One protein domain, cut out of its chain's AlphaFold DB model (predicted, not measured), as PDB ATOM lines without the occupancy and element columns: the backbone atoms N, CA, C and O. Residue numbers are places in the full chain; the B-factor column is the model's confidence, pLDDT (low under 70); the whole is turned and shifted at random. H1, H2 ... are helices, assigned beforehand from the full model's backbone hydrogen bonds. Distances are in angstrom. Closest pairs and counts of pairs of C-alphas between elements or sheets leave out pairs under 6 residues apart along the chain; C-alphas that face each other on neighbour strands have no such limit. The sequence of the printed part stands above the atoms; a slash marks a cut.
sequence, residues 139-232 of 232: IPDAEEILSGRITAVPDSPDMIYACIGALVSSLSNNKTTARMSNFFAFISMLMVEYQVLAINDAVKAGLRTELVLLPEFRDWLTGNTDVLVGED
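Overview. This is residues 139 to 232 of the 232 residues of an uncharacterized protein of Firmicutes bacterium ADurb.Bin456 (UniProt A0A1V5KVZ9). Three helices, H2, H3 and H4, make a small up-and-down bundle in which each runs against the one before, with H3 only thinly in contact with the other two. Short H1 packs on H2 and H3 on one side, H5 and H6 meet H3 elsewhere, and H7 lies far out near the chain's last residue. The printed part has 94 residues with seven named helices, H1 to H7 in chain order, and no named strand: all helix. It is compact, with a radius of gyration of the C-alphas of 12.5 A and spans of 35 by 28 by 20 A.

Along the chain. Find C-alpha 157 at (-17.739, -28.662, 18.223); from there H2 runs 24.7 A to residue 173. H3, residues 177 to 187, covers 15.4 A, and H4, residues 192 to 204, 18.2 A. Look before H2 for H1, residues 142 to 146, 6.0 A. After H4 come H5, residues 208 to 213, 8.8 A; H6, residues 215 to 223, 13.0 A; and H7, residues 225 to 228, 5.6 A, ending at (-16.478, -19.172, -0.593).

Arrangement. H2 touches H4, C-alphas 168 and 202 being closest at 5.6 A, at a shallow tilt of 29 degrees, the same way. The hairpin H2 and H3 only just touches, with 3 pairs of C-alphas within 8 A, Leu 167 to Phe 183 closest at 7.2 A. H1 touches H3, C-alphas 146 and 179 closest at 4.8 A. In H1 to H6 every O i to N i+4 pair is within hydrogen-bond range; H7 is too short for one.

Size, cuts and confidence. C-alphas 149 and 232 are farthest apart, 39.8 A. The printed part has no cut and no long link. Residues 227 to 232 are under pLDDT 70.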
ATOM      1  N   ILE A 139     -15.676 -40.565  19.166       81.44
ATOM      2  CA  ILE A 139     -16.308 -40.156  17.904       81.44
ATOM      3  C   ILE A 139     -16.572 -41.378  17.010       81.44
ATOM      4  O   ILE A 139     -15.921 -42.411  17.186       81.44
ATOM      5  N   PRO A 140     -17.515 -41.290  16.054       81.25
ATOM      6  CA  PRO A 140     -17.735 -42.367  15.101       81.25
ATOM      7  C   PRO A 140     -16.464 -42.659  14.299       81.25
ATOM      8  O   PRO A 140     -15.711 -41.752  13.939       81.25
ATOM      9  N   ASP A 141     -16.245 -43.937  14.009       87.81
ATOM     10  CA  ASP A 141     -15.087 -44.384  13.250       87.81
ATOM     11  C   ASP A 141     -15.130 -43.823  11.813       87.81
ATOM     12  O   ASP A 141     -16.140 -43.921  11.106       87.81
ATOM     13  N   ALA A 142     -14.020 -43.218  11.384       91.25
ATOM     14  CA  ALA A 142     -13.918 -42.585  10.074       91.25
ATOM     15  C   ALA A 142     -14.103 -43.588   8.922       91.25
ATOM     16  O   ALA A 142     -14.687 -43.238   7.899       91.25
ATOM     17  N   GLU A 143     -13.661 -44.838   9.066       91.94
ATOM     18  CA  GLU A 143     -13.876 -45.890   8.069       91.94
ATOM     19  C   GLU A 143     -15.342 -46.322   8.004       91.94
ATOM     20  O   GLU A 143     -15.862 -46.589   6.917       91.94
ATOM     21  N   GLU A 144     -16.047 -46.363   9.136       92.38
ATOM     22  CA  GLU A 144     -17.493 -46.626   9.168       92.38
ATOM     23  C   GLU A 144     -18.278 -45.518   8.456       92.38
ATOM     24  O   GLU A 144     -19.145 -45.815   7.630       92.38
ATOM     25  N   ILE A 145     -17.928 -44.248   8.691       93.69
ATOM     26  CA  ILE A 145     -18.539 -43.110   7.987       93.69
ATOM     27  C   ILE A 145     -18.225 -43.169   6.488       93.69
ATOM     28  O   ILE A 145     -19.128 -43.123   5.655       93.69
ATOM     29  N   LEU A 146     -16.951 -43.324   6.115       95.50
ATOM     30  CA  LEU A 146     -16.525 -43.320   4.709       95.50
ATOM     31  C   LEU A 146     -17.001 -44.553   3.931       95.50
ATOM     32  O   LEU A 146     -17.053 -44.519   2.702       95.50
ATOM     33  N   SER A 147     -17.382 -45.633   4.615       93.81
ATOM     34  CA  SER A 147     -18.056 -46.790   4.006       93.81
ATOM     35  C   SER A 147     -19.582 -46.659   3.952       93.81
ATOM     36  O   SER A 147     -20.230 -47.514   3.351       93.81
ATOM     37  N   GLY A 148     -20.157 -45.594   4.523       90.38
ATOM     38  CA  GLY A 148     -21.600 -45.336   4.538       90.38
ATOM     39  C   GLY A 148     -22.369 -46.159   5.576       90.38
ATOM     40  O   GLY A 148     -23.591 -46.247   5.497       90.38
ATOM     41  N   ARG A 149     -21.673 -46.788   6.535       88.81
ATOM     42  CA  ARG A 149     -22.283 -47.642   7.568       88.81
ATOM     43  C   ARG A 149     -22.856 -46.847   8.737       88.81
ATOM     44  O   ARG A 149     -23.849 -47.269   9.323       88.81
ATOM     45  N   ILE A 150     -22.251 -45.707   9.070       82.50
ATOM     46  CA  ILE A 150     -22.692 -44.825  10.155       82.50
ATOM     47  C   ILE A 150     -22.747 -43.384   9.645       82.50
ATOM     48  O   ILE A 150     -21.839 -42.927   8.959       82.50
ATOM     49  N   THR A 151     -23.800 -42.657  10.017       78.06
ATOM     50  CA  THR A 151     -23.996 -41.237   9.666       78.06
ATOM     51  C   THR A 151     -24.298 -40.365  10.884       78.06
ATOM     52  O   THR A 151     -24.737 -39.229  10.737       78.06
ATOM     53  N   ALA A 152     -24.107 -40.893  12.096       84.00
ATOM     54  CA  ALA A 152     -24.345 -40.143  13.320       84.00
ATOM     55  C   ALA A 152     -23.393 -38.943  13.388       84.00
ATOM     56  O   ALA A 152     -22.171 -39.103  13.407       84.00
ATOM     57  N   VAL A 153     -23.966 -37.745  13.410       86.56
ATOM     58  CA  VAL A 153     -23.220 -36.498  13.554       86.56
ATOM     59  C   VAL A 153     -22.882 -36.297  15.034       86.56
ATOM     60  O   VAL A 153     -23.769 -36.456  15.869       86.56
ATOM     61  N   PRO A 154     -21.629 -35.968  15.385       88.88
ATOM     62  CA  PRO A 154     -21.289 -35.612  16.757       88.88
ATOM     63  C   PRO A 154     -21.968 -34.322  17.235       88.88
ATOM     64  O   PRO A 154     -22.066 -33.356  16.482       88.88
ATOM     65  N   ASP A 155     -22.336 -34.277  18.516       86.94
ATOM     66  CA  ASP A 155     -23.133 -33.178  19.085       86.94
ATOM     67  C   ASP A 155     -22.304 -31.977  19.586       86.94
ATOM     68  O   ASP A 155     -22.872 -30.945  19.947       86.94
ATOM     69  N   SER A 156     -20.969 -32.087  19.650       90.44
ATOM     70  CA  SER A 156     -20.096 -31.036  20.188       90.44
ATOM     71  C   SER A 156     -19.039 -30.548  19.182       90.44
ATOM     72  O   SER A 156     -18.517 -31.345  18.396       90.44
ATOM     73  N   PRO A 157     -18.679 -29.244  19.189       91.00
ATOM     74  CA  PRO A 157     -17.739 -28.662  18.223       91.00
ATOM     75  C   PRO A 157     -16.391 -29.377  18.137       91.00
ATOM     76  O   PRO A 157     -15.901 -29.676  17.052       91.00
ATOM     77  N   ASP A 158     -15.790 -29.683  19.280       88.88
ATOM     78  CA  ASP A 158     -14.535 -30.420  19.383       88.88
ATOM     79  C   ASP A 158     -14.623 -31.811  18.740       88.88
ATOM     80  O   ASP A 158     -13.700 -32.201  18.020       88.88
ATOM     81  N   MET A 159     -15.735 -32.534  18.925       91.25
ATOM     82  CA  MET A 159     -15.967 -33.828  18.274       91.25
ATOM     83  C   MET A 159     -16.154 -33.688  16.758       91.25
ATOM     84  O   MET A 159     -15.689 -34.545  16.006       91.25
ATOM     85  N   ILE A 160     -16.788 -32.609  16.291       93.69
ATOM     86  CA  ILE A 160     -16.938 -32.320  14.856       93.69
ATOM     87  C   ILE A 160     -15.566 -32.043  14.221       93.69
ATOM     88  O   ILE A 160     -15.227 -32.660  13.210       93.69
ATOM     89  N   TYR A 161     -14.730 -31.192  14.832       93.81
ATOM     90  CA  TYR A 161     -13.363 -30.917  14.359       93.81
ATOM     91  C   TYR A 161     -12.493 -32.177  14.312       93.81
ATOM     92  O   TYR A 161     -11.730 -32.398  13.365       93.81
ATOM     93  N   ALA A 162     -12.601 -33.002  15.350       92.38
ATOM     94  CA  ALA A 162     -11.979 -34.314  15.442       92.38
ATOM     95  C   ALA A 162     -12.408 -35.232  14.285       92.38
ATOM     96  O   ALA A 162     -11.554 -35.783  13.587       92.38
ATOM     97  N   CYS A 163     -13.717 -35.343  14.050       93.88
ATOM     98  CA  CYS A 163     -14.290 -36.182  13.003       93.88
ATOM     99  C   CYS A 163     -13.840 -35.731  11.608       93.88
ATOM    100  O   CYS A 163     -13.316 -36.536  10.843       93.88
ATOM    101  N   ILE A 164     -13.925 -34.432  11.304       95.56
ATOM    102  CA  ILE A 164     -13.462 -33.871  10.024       95.56
ATOM    103  C   ILE A 164     -11.985 -34.198   9.779       95.56
ATOM    104  O   ILE A 164     -11.635 -34.683   8.702       95.56
ATOM    105  N   GLY A 165     -11.119 -33.982  10.775       94.50
ATOM    106  CA  GLY A 165      -9.692 -34.284  10.641       94.50
ATOM    107  C   GLY A 165      -9.423 -35.769  10.392       94.50
ATOM    108  O   GLY A 165      -8.618 -36.110   9.522       94.50
ATOM    109  N   ALA A 166     -10.130 -36.657  11.099       94.06
ATOM    110  CA  ALA A 166     -10.023 -38.101  10.906       94.06
ATOM    111  C   ALA A 166     -10.479 -38.530   9.498       94.06
ATOM    112  O   ALA A 166      -9.777 -39.297   8.836       94.06
ATOM    113  N   LEU A 167     -11.598 -37.985   9.009       95.69
ATOM    114  CA  LEU A 167     -12.126 -38.251   7.666       95.69
ATOM    115  C   LEU A 167     -11.156 -37.798   6.572       95.69
ATOM    116  O   LEU A 167     -10.829 -38.579   5.678       95.69
ATOM    117  N   VAL A 168     -10.646 -36.565   6.656       96.56
ATOM    118  CA  VAL A 168      -9.689 -36.021   5.676       96.56
ATOM    119  C   VAL A 168      -8.389 -36.823   5.684       96.56
ATOM    120  O   VAL A 168      -7.879 -37.186   4.622       96.56
ATOM    121  N   SER A 169      -7.867 -37.158   6.867       94.81
ATOM    122  CA  SER A 169      -6.669 -37.994   7.012       94.81
ATOM    123  C   SER A 169      -6.868 -39.380   6.391       94.81
ATOM    124  O   SER A 169      -6.022 -39.860   5.636       94.81
ATOM    125  N   SER A 170      -8.013 -40.012   6.652       94.94
ATOM    126  CA  SER A 170      -8.351 -41.319   6.094       94.94
ATOM    127  C   SER A 170      -8.496 -41.280   4.561       94.94
ATOM    128  O   SER A 170      -7.876 -42.085   3.861       94.94
ATOM    129  N   LEU A 171      -9.225 -40.301   4.012       95.81
ATOM    130  CA  LEU A 171      -9.359 -40.106   2.561       95.81
ATOM    131  C   LEU A 171      -8.018 -39.860   1.871       95.81
ATOM    132  O   LEU A 171      -7.784 -40.362   0.774       95.81
ATOM    133  N   SER A 172      -7.119 -39.124   2.523       91.94
ATOM    134  CA  SER A 172      -5.778 -38.849   1.995       91.94
ATOM    135  C   SER A 172      -4.940 -40.120   1.826       91.94
ATOM    136  O   SER A 172      -4.077 -40.175   0.949       91.94
ATOM    137  N   ASN A 173      -5.201 -41.147   2.638       91.06
ATOM    138  CA  ASN A 173      -4.543 -42.450   2.540       91.06
ATOM    139  C   ASN A 173      -5.248 -43.393   1.556       91.06
ATOM    140  O   ASN A 173      -4.582 -44.187   0.893       91.06
ATOM    141  N   ASN A 174      -6.577 -43.317   1.454       93.00
ATOM    142  CA  ASN A 174      -7.369 -44.153   0.558       93.00
ATOM    143  C   ASN A 174      -8.596 -43.399   0.029       93.00
ATOM    144  O   ASN A 174      -9.653 -43.352   0.668       93.00
ATOM    145  N   LYS A 175      -8.455 -42.838  -1.173       92.44
ATOM    146  CA  LYS A 175      -9.522 -42.127  -1.877       92.44
ATOM    147  C   LYS A 175     -10.173 -43.022  -2.925       92.44
ATOM    148  O   LYS A 175      -9.514 -43.541  -3.821       92.44
ATOM    149  N   THR A 176     -11.490 -43.163  -2.831       93.88
ATOM    150  CA  THR A 176     -12.336 -43.782  -3.857       93.88
ATOM    151  C   THR A 176     -13.566 -42.911  -4.059       93.88
ATOM    152  O   THR A 176     -13.977 -42.212  -3.134       93.88
ATOM    153  N   THR A 177     -14.190 -42.965  -5.236       92.75
ATOM    154  CA  THR A 177     -15.401 -42.177  -5.518       92.75
ATOM    155  C   THR A 177     -16.492 -42.420  -4.476       92.75
ATOM    156  O   THR A 177     -17.058 -41.464  -3.965       92.75
ATOM    157  N   ALA A 178     -16.713 -43.677  -4.073       94.38
ATOM    158  CA  ALA A 178     -17.692 -44.015  -3.040       94.38
ATOM    159  C   ALA A 178     -17.371 -43.362  -1.683       94.38
ATOM    160  O   ALA A 178     -18.251 -42.778  -1.057       94.38
ATOM    161  N   ARG A 179     -16.103 -43.401  -1.243       96.00
ATOM    162  CA  ARG A 179     -15.679 -42.756   0.012       96.00
ATOM    163  C   ARG A 179     -15.814 -41.239  -0.057       96.00
ATOM    164  O   ARG A 179     -16.219 -40.624   0.921       96.00
ATOM    165  N   MET A 180     -15.503 -40.646  -1.209       96.00
ATOM    166  CA  MET A 180     -15.651 -39.210  -1.452       96.00
ATOM    167  C   MET A 180     -17.126 -38.781  -1.412       96.00
ATOM    168  O   MET A 180     -17.442 -37.790  -0.758       96.00
ATOM    169  N   SER A 181     -18.033 -39.549  -2.024       94.81
ATOM    170  CA  SER A 181     -19.481 -39.313  -1.929       94.81
ATOM    171  C   SER A 181     -19.990 -39.454  -0.493       94.81
ATOM    172  O   SER A 181     -20.721 -38.588  -0.022       94.81
ATOM    173  N   ASN A 182     -19.558 -40.483   0.245       95.62
ATOM    174  CA  ASN A 182     -19.955 -40.678   1.646       95.62
ATOM    175  C   ASN A 182     -19.428 -39.569   2.566       95.62
ATOM    176  O   ASN A 182     -20.153 -39.088   3.434       95.62
ATOM    177  N   PHE A 183     -18.188 -39.120   2.353       96.00
ATOM    178  CA  PHE A 183     -17.644 -37.940   3.020       96.00
ATOM    179  C   PHE A 183     -18.512 -36.711   2.769       96.00
ATOM    180  O   PHE A 183     -18.874 -36.016   3.717       96.00
ATOM    181  N   PHE A 184     -18.871 -36.465   1.507       94.94
ATOM    182  CA  PHE A 184     -19.674 -35.306   1.146       94.94
ATOM    183  C   PHE A 184     -21.084 -35.369   1.749       94.94
ATOM    184  O   PHE A 184     -21.570 -34.384   2.310       94.94
ATOM    185  N   ALA A 185     -21.710 -36.546   1.710       93.88
ATOM    186  CA  ALA A 185     -22.998 -36.799   2.344       93.88
ATOM    187  C   ALA A 185     -22.946 -36.553   3.858       93.88
ATOM    188  O   ALA A 185     -23.855 -35.931   4.400       93.88
ATOM    189  N   PHE A 186     -21.872 -36.981   4.531       95.06
ATOM    190  CA  PHE A 186     -21.675 -36.739   5.959       95.06
ATOM    191  C   PHE A 186     -21.532 -35.250   6.282       95.06
ATOM    192  O   PHE A 186     -22.272 -34.735   7.119       95.06
ATOM    193  N   ILE A 187     -20.619 -34.535   5.615       94.88
ATOM    194  CA  ILE A 187     -20.396 -33.116   5.937       94.88
ATOM    195  C   ILE A 187     -21.634 -32.268   5.631       94.88
ATOM    196  O   ILE A 187     -21.892 -31.314   6.354       94.88
ATOM    197  N   SER A 188     -22.449 -32.651   4.643       93.50
ATOM    198  CA  SER A 188     -23.702 -31.960   4.297       93.50
ATOM    199  C   SER A 188     -24.742 -31.962   5.426       93.50
ATOM    200  O   SER A 188     -25.687 -31.180   5.384       93.50
ATOM    201  N   MET A 189     -24.575 -32.812   6.446       93.12
ATOM    202  CA  MET A 189     -25.418 -32.832   7.650       93.12
ATOM    203  C   MET A 189     -24.960 -31.826   8.722       93.12
ATOM    204  O   MET A 189     -25.668 -31.609   9.702       93.12
ATOM    205  N   LEU A 190     -23.767 -31.239   8.571       93.94
ATOM    206  CA  LEU A 190     -23.177 -30.288   9.518       93.94
ATOM    207  C   LEU A 190     -23.639 -28.853   9.230       93.94
ATOM    208  O   LEU A 190     -24.209 -28.576   8.181       93.94
ATOM    209  N   MET A 191     -23.334 -27.912  10.127       93.38
ATOM    210  CA  MET A 191     -23.464 -26.482   9.812       93.38
ATOM    211  C   MET A 191     -22.483 -26.061   8.703       93.38
ATOM    212  O   MET A 191     -21.424 -26.673   8.531       93.38
ATOM    213  N   VAL A 192     -22.826 -25.001   7.966       92.81
ATOM    214  CA  VAL A 192     -22.101 -24.553   6.762       92.81
ATOM    215  C   VAL A 192     -20.632 -24.237   7.054       92.81
ATOM    216  O   VAL A 192     -19.757 -24.558   6.254       92.81
ATOM    217  N   GLU A 193     -20.314 -23.696   8.225       92.25
ATOM    218  CA  GLU A 193     -18.944 -23.353   8.615       92.25
ATOM    219  C   GLU A 193     -18.054 -24.606   8.711       92.25
ATOM    220  O   GLU A 193     -16.902 -24.599   8.269       92.25
ATOM    221  N   TYR A 194     -18.599 -25.718   9.217       95.44
ATOM    222  CA  TYR A 194     -17.896 -27.003   9.278       95.44
ATOM    223  C   TYR A 194     -17.782 -27.669   7.907       95.44
ATOM    224  O   TYR A 194     -16.782 -28.332   7.630       95.44
ATOM    225  N   GLN A 195     -18.774 -27.474   7.036       95.44
ATOM    226  CA  GLN A 195     -18.707 -27.921   5.643       95.44
ATOM    227  C   GLN A 195     -17.556 -27.223   4.913       95.44
ATOM    228  O   GLN A 195     -16.701 -27.886   4.323       95.44
ATOM    229  N   VAL A 196     -17.486 -25.892   5.019       94.31
ATOM    230  CA  VAL A 196     -16.421 -25.070   4.426       94.31
ATOM    231  C   VAL A 196     -15.059 -25.483   4.960       94.31
ATOM    232  O   VAL A 196     -14.132 -25.657   4.170       94.31
ATOM    233  N   LEU A 197     -14.932 -25.686   6.276       94.62
ATOM    234  CA  LEU A 197     -13.707 -26.188   6.894       94.62
ATOM    235  C   LEU A 197     -13.289 -27.539   6.304       94.62
ATOM    236  O   LEU A 197     -12.144 -27.692   5.881       94.62
ATOM    237  N   ALA A 198     -14.203 -28.512   6.267       96.44
ATOM    238  CA  ALA A 198     -13.914 -29.859   5.788       96.44
ATOM    239  C   ALA A 198     -13.485 -29.860   4.315       96.44
ATOM    240  O   ALA A 198     -12.521 -30.533   3.952       96.44
ATOM    241  N   ILE A 199     -14.155 -29.062   3.480       95.50
ATOM    242  CA  ILE A 199     -13.803 -28.873   2.069       95.50
ATOM    243  C   ILE A 199     -12.427 -28.213   1.948       95.50
ATOM    244  O   ILE A 199     -11.591 -28.683   1.175       95.50
ATOM    245  N   ASN A 200     -12.153 -27.160   2.722       94.81
ATOM    246  CA  ASN A 200     -10.856 -26.483   2.716       94.81
ATOM    247  C   ASN A 200      -9.717 -27.424   3.115       94.81
ATOM    248  O   ASN A 200      -8.675 -27.447   2.457       94.81
ATOM    249  N   ASP A 201      -9.909 -28.207   4.172       96.62
ATOM    250  CA  ASP A 201      -8.905 -29.149   4.664       96.62
ATOM    251  C   ASP A 201      -8.698 -30.295   3.667       96.62
ATOM    252  O   ASP A 201      -7.555 -30.650   3.375       96.62
ATOM    253  N   ALA A 202      -9.767 -30.795   3.040       96.19
ATOM    254  CA  ALA A 202      -9.686 -31.777   1.959       96.19
ATOM    255  C   ALA A 202      -8.946 -31.234   0.720       96.19
ATOM    256  O   ALA A 202      -8.109 -31.928   0.136       96.19
ATOM    257  N   VAL A 203      -9.186 -29.978   0.328       95.19
ATOM    258  CA  VAL A 203      -8.453 -29.321  -0.769       95.19
ATOM    259  C   VAL A 203      -6.970 -29.188  -0.427       95.19
ATOM    260  O   VAL A 203      -6.128 -29.548  -1.253       95.19
ATOM    261  N   LYS A 204      -6.635 -28.738   0.792       94.69
ATOM    262  CA  LYS A 204      -5.246 -28.670   1.285       94.69
ATOM    263  C   LYS A 204      -4.589 -30.055   1.336       94.69
ATOM    264  O   LYS A 204      -3.384 -30.158   1.128       94.69
ATOM    265  N   ALA A 205      -5.370 -31.115   1.540       95.50
ATOM    266  CA  ALA A 205      -4.920 -32.505   1.497       95.50
ATOM    267  C   ALA A 205      -4.777 -33.086   0.076       95.50
ATOM    268  O   ALA A 205      -4.423 -34.253  -0.087       95.50
ATOM    269  N   GLY A 206      -5.024 -32.291  -0.969       94.19
ATOM    270  CA  GLY A 206      -4.881 -32.724  -2.359       94.19
ATOM    271  C   GLY A 206      -6.073 -33.517  -2.902       94.19
ATOM    272  O   GLY A 206      -5.914 -34.230  -3.891       94.19
ATOM    273  N   LEU A 207      -7.259 -33.385  -2.294       94.62
ATOM    274  CA  LEU A 207      -8.502 -34.057  -2.716       94.62
ATOM    275  C   LEU A 207      -9.369 -33.200  -3.657       94.62
ATOM    276  O   LEU A 207     -10.520 -33.532  -3.942       94.62
ATOM    277  N   ARG A 208      -8.841 -32.064  -4.135       93.12
ATOM    278  CA  ARG A 208      -9.581 -31.102  -4.968       93.12
ATOM    279  C   ARG A 208     -10.141 -31.737  -6.240       93.12
ATOM    280  O   ARG A 208     -11.277 -31.453  -6.607       93.12
ATOM    281  N   THR A 209      -9.342 -32.551  -6.927       91.94
ATOM    282  CA  THR A 209      -9.737 -33.161  -8.203       91.94
ATOM    283  C   THR A 209     -10.940 -34.073  -8.010       91.94
ATOM    284  O   THR A 209     -11.900 -33.997  -8.766       91.94
ATOM    285  N   GLU A 210     -10.908 -34.897  -6.969       93.69
ATOM    286  CA  GLU A 210     -11.973 -35.831  -6.637       93.69
ATOM    287  C   GLU A 210     -13.245 -35.096  -6.204       93.69
ATOM    288  O   GLU A 210     -14.324 -35.453  -6.666       93.69
ATOM    289  N   LEU A 211     -13.123 -34.031  -5.402       91.31
ATOM    290  CA  LEU A 211     -14.261 -33.202  -4.984       91.31
ATOM    291  C   LEU A 211     -14.991 -32.570  -6.176       91.31
ATOM    292  O   LEU A 211     -16.207 -32.669  -6.271       91.31
ATOM    293  N   VAL A 212     -14.269 -31.967  -7.125       90.56
ATOM    294  CA  VAL A 212     -14.873 -31.276  -8.287       90.56
ATOM    295  C   VAL A 212     -15.611 -32.240  -9.233       90.56
ATOM    296  O   VAL A 212     -16.475 -31.829 -10.021       90.56
ATOM    297  N   LEU A 213     -15.285 -33.533  -9.178       91.62
ATOM    298  CA  LEU A 213     -15.959 -34.568  -9.959       91.62
ATOM    299  C   LEU A 213     -17.283 -35.029  -9.338       91.62
ATOM    300  O   LEU A 213     -18.108 -35.567 -10.075       91.62
ATOM    301  N   LEU A 214     -17.506 -34.790  -8.042       92.88
ATOM    302  CA  LEU A 214     -18.755 -35.131  -7.361       92.88
ATOM    303  C   LEU A 214     -19.893 -34.196  -7.809       92.88
ATOM    304  O   LEU A 214     -19.750 -32.975  -7.688       92.88
ATOM    305  N   PRO A 215     -21.026 -34.727  -8.309       91.44
ATOM    306  CA  PRO A 215     -22.218 -33.924  -8.584       91.44
ATOM    307  C   PRO A 215     -22.690 -33.135  -7.358       91.44
ATOM    308  O   PRO A 215     -22.959 -31.941  -7.459       91.44
ATOM    309  N   GLU A 216     -22.674 -33.767  -6.187       91.12
ATOM    310  CA  GLU A 216     -23.159 -33.210  -4.924       91.12
ATOM    311  C   GLU A 216     -22.352 -31.975  -4.498       91.12
ATOM    312  O   GLU A 216     -22.905 -30.998  -3.996       91.12
ATOM    313  N   PHE A 217     -21.040 -31.980  -4.759       91.31
ATOM    314  CA  PHE A 217     -20.183 -30.826  -4.500       91.31
ATOM    315  C   PHE A 217     -20.523 -29.642  -5.409       91.31
ATOM    316  O   PHE A 217     -20.487 -28.493  -4.969       91.31
ATOM    317  N   ARG A 218     -20.879 -29.893  -6.674       88.94
ATOM    318  CA  ARG A 218     -21.278 -28.825  -7.606       88.94
ATOM    319  C   ARG A 218     -22.593 -28.192  -7.183       88.94
ATOM    320  O   ARG A 218     -22.689 -26.968  -7.181       88.94
ATOM    321  N   ASP A 219     -23.556 -29.009  -6.771       89.50
ATOM    322  CA  ASP A 219     -24.839 -28.525  -6.264       89.50
ATOM    323  C   ASP A 219     -24.623 -27.660  -5.016       89.50
ATOM    324  O   ASP A 219     -25.114 -26.532  -4.933       89.50
ATOM    325  N   TRP A 220     -23.777 -28.123  -4.095       91.19
ATOM    326  CA  TRP A 220     -23.411 -27.360  -2.908       91.19
ATOM    327  C   TRP A 220     -22.750 -26.011  -3.227       91.19
ATOM    328  O   TRP A 220     -23.107 -25.004  -2.616       91.19
ATOM    329  N   LEU A 221     -21.837 -25.957  -4.208       87.69
ATOM    330  CA  LEU A 221     -21.191 -24.710  -4.641       87.69
ATOM    331  C   LEU A 221     -22.207 -23.665  -5.117       87.69
ATOM    332  O   LEU A 221     -22.073 -22.487  -4.785       87.69
ATOM    333  N   THR A 222     -23.221 -24.089  -5.876       85.56
ATOM    334  CA  THR A 222     -24.258 -23.171  -6.375       85.56
ATOM    335  C   THR A 222     -25.117 -22.584  -5.257       85.56
ATOM    336  O   THR A 222     -25.539 -21.437  -5.359       85.56
ATOM    337  N   GLY A 223     -25.337 -23.336  -4.173       83.88
ATOM    338  CA  GLY A 223     -26.107 -22.878  -3.014       83.88
ATOM    339  C   GLY A 223     -25.313 -22.058  -1.992       83.88
ATOM    340  O   GLY A 223     -25.923 -21.394  -1.162       83.88
ATOM    341  N   ASN A 224     -23.975 -22.096  -2.036       85.25
ATOM    342  CA  ASN A 224     -23.096 -21.513  -1.009       85.25
ATOM    343  C   ASN A 224     -22.016 -20.589  -1.598       85.25
ATOM    344  O   ASN A 224     -20.944 -20.418  -1.014       85.25
ATOM    345  N   THR A 225     -22.277 -20.000  -2.769       72.00
ATOM    346  CA  THR A 225     -21.302 -19.158  -3.484       72.00
ATOM    347  C   THR A 225     -20.818 -17.984  -2.623       72.00
ATOM    348  O   THR A 225     -19.624 -17.696  -2.612       72.00
ATOM    349  N   ASP A 226     -21.701 -17.392  -1.821       72.75
ATOM    350  CA  ASP A 226     -21.390 -16.240  -0.963       72.75
ATOM    351  C   ASP A 226     -20.376 -16.566   0.149       72.75
ATOM    352  O   ASP A 226     -19.638 -15.696   0.599       72.75
ATOM    353  N   VAL A 227     -20.294 -17.832   0.572       66.81
ATOM    354  CA  VAL A 227     -19.443 -18.264   1.694       66.81
ATOM    355  C   VAL A 227     -18.007 -18.564   1.246       66.81
ATOM    356  O   VAL A 227     -17.065 -18.444   2.024       66.81
ATOM    357  N   LEU A 228     -17.810 -18.933  -0.024       57.78
ATOM    358  CA  LEU A 228     -16.478 -19.172  -0.593       57.78
ATOM    359  C   LEU A 228     -15.777 -17.895  -1.060       57.78
ATOM    360  O   LEU A 228     -14.558 -17.900  -1.215       57.78
ATOM    361  N   VAL A 229     -16.538 -16.824  -1.282       50.91
ATOM    362  CA  VAL A 229     -16.037 -15.500  -1.688       50.91
ATOM    363  C   VAL A 229     -15.814 -14.602  -0.455       50.91
ATOM    364  O   VAL A 229     -15.730 -13.387  -0.575       50.91
ATOM    365  N   GLY A 230     -15.708 -15.195   0.741       39.75
ATOM    366  CA  GLY A 230     -15.483 -14.484   1.998       39.75
ATOM    367  C   GLY A 230     -14.235 -13.594   1.969       39.75
ATOM    368  O   GLY A 230     -13.124 -14.113   2.002       39.75
ATOM    369  N   GLU A 231     -14.518 -12.289   1.887       34.53
ATOM    370  CA  GLU A 231     -13.733 -11.062   2.102       34.53
ATOM    371  C   GLU A 231     -12.199 -11.197   2.189       34.53
ATOM    372  O   GLU A 231     -11.658 -11.711   3.169       34.53
ATOM    373  N   ASP A 232     -11.534 -10.666   1.151       34.97
ATOM    374  CA  ASP A 232     -10.096 -10.348   1.097       34.97
ATOM    375  C   ASP A 232      -9.612  -9.479   2.278       34.97
ATOM    376  O   ASP A 232     -10.327  -8.519   2.658       34.97
TER     377      ASP A 232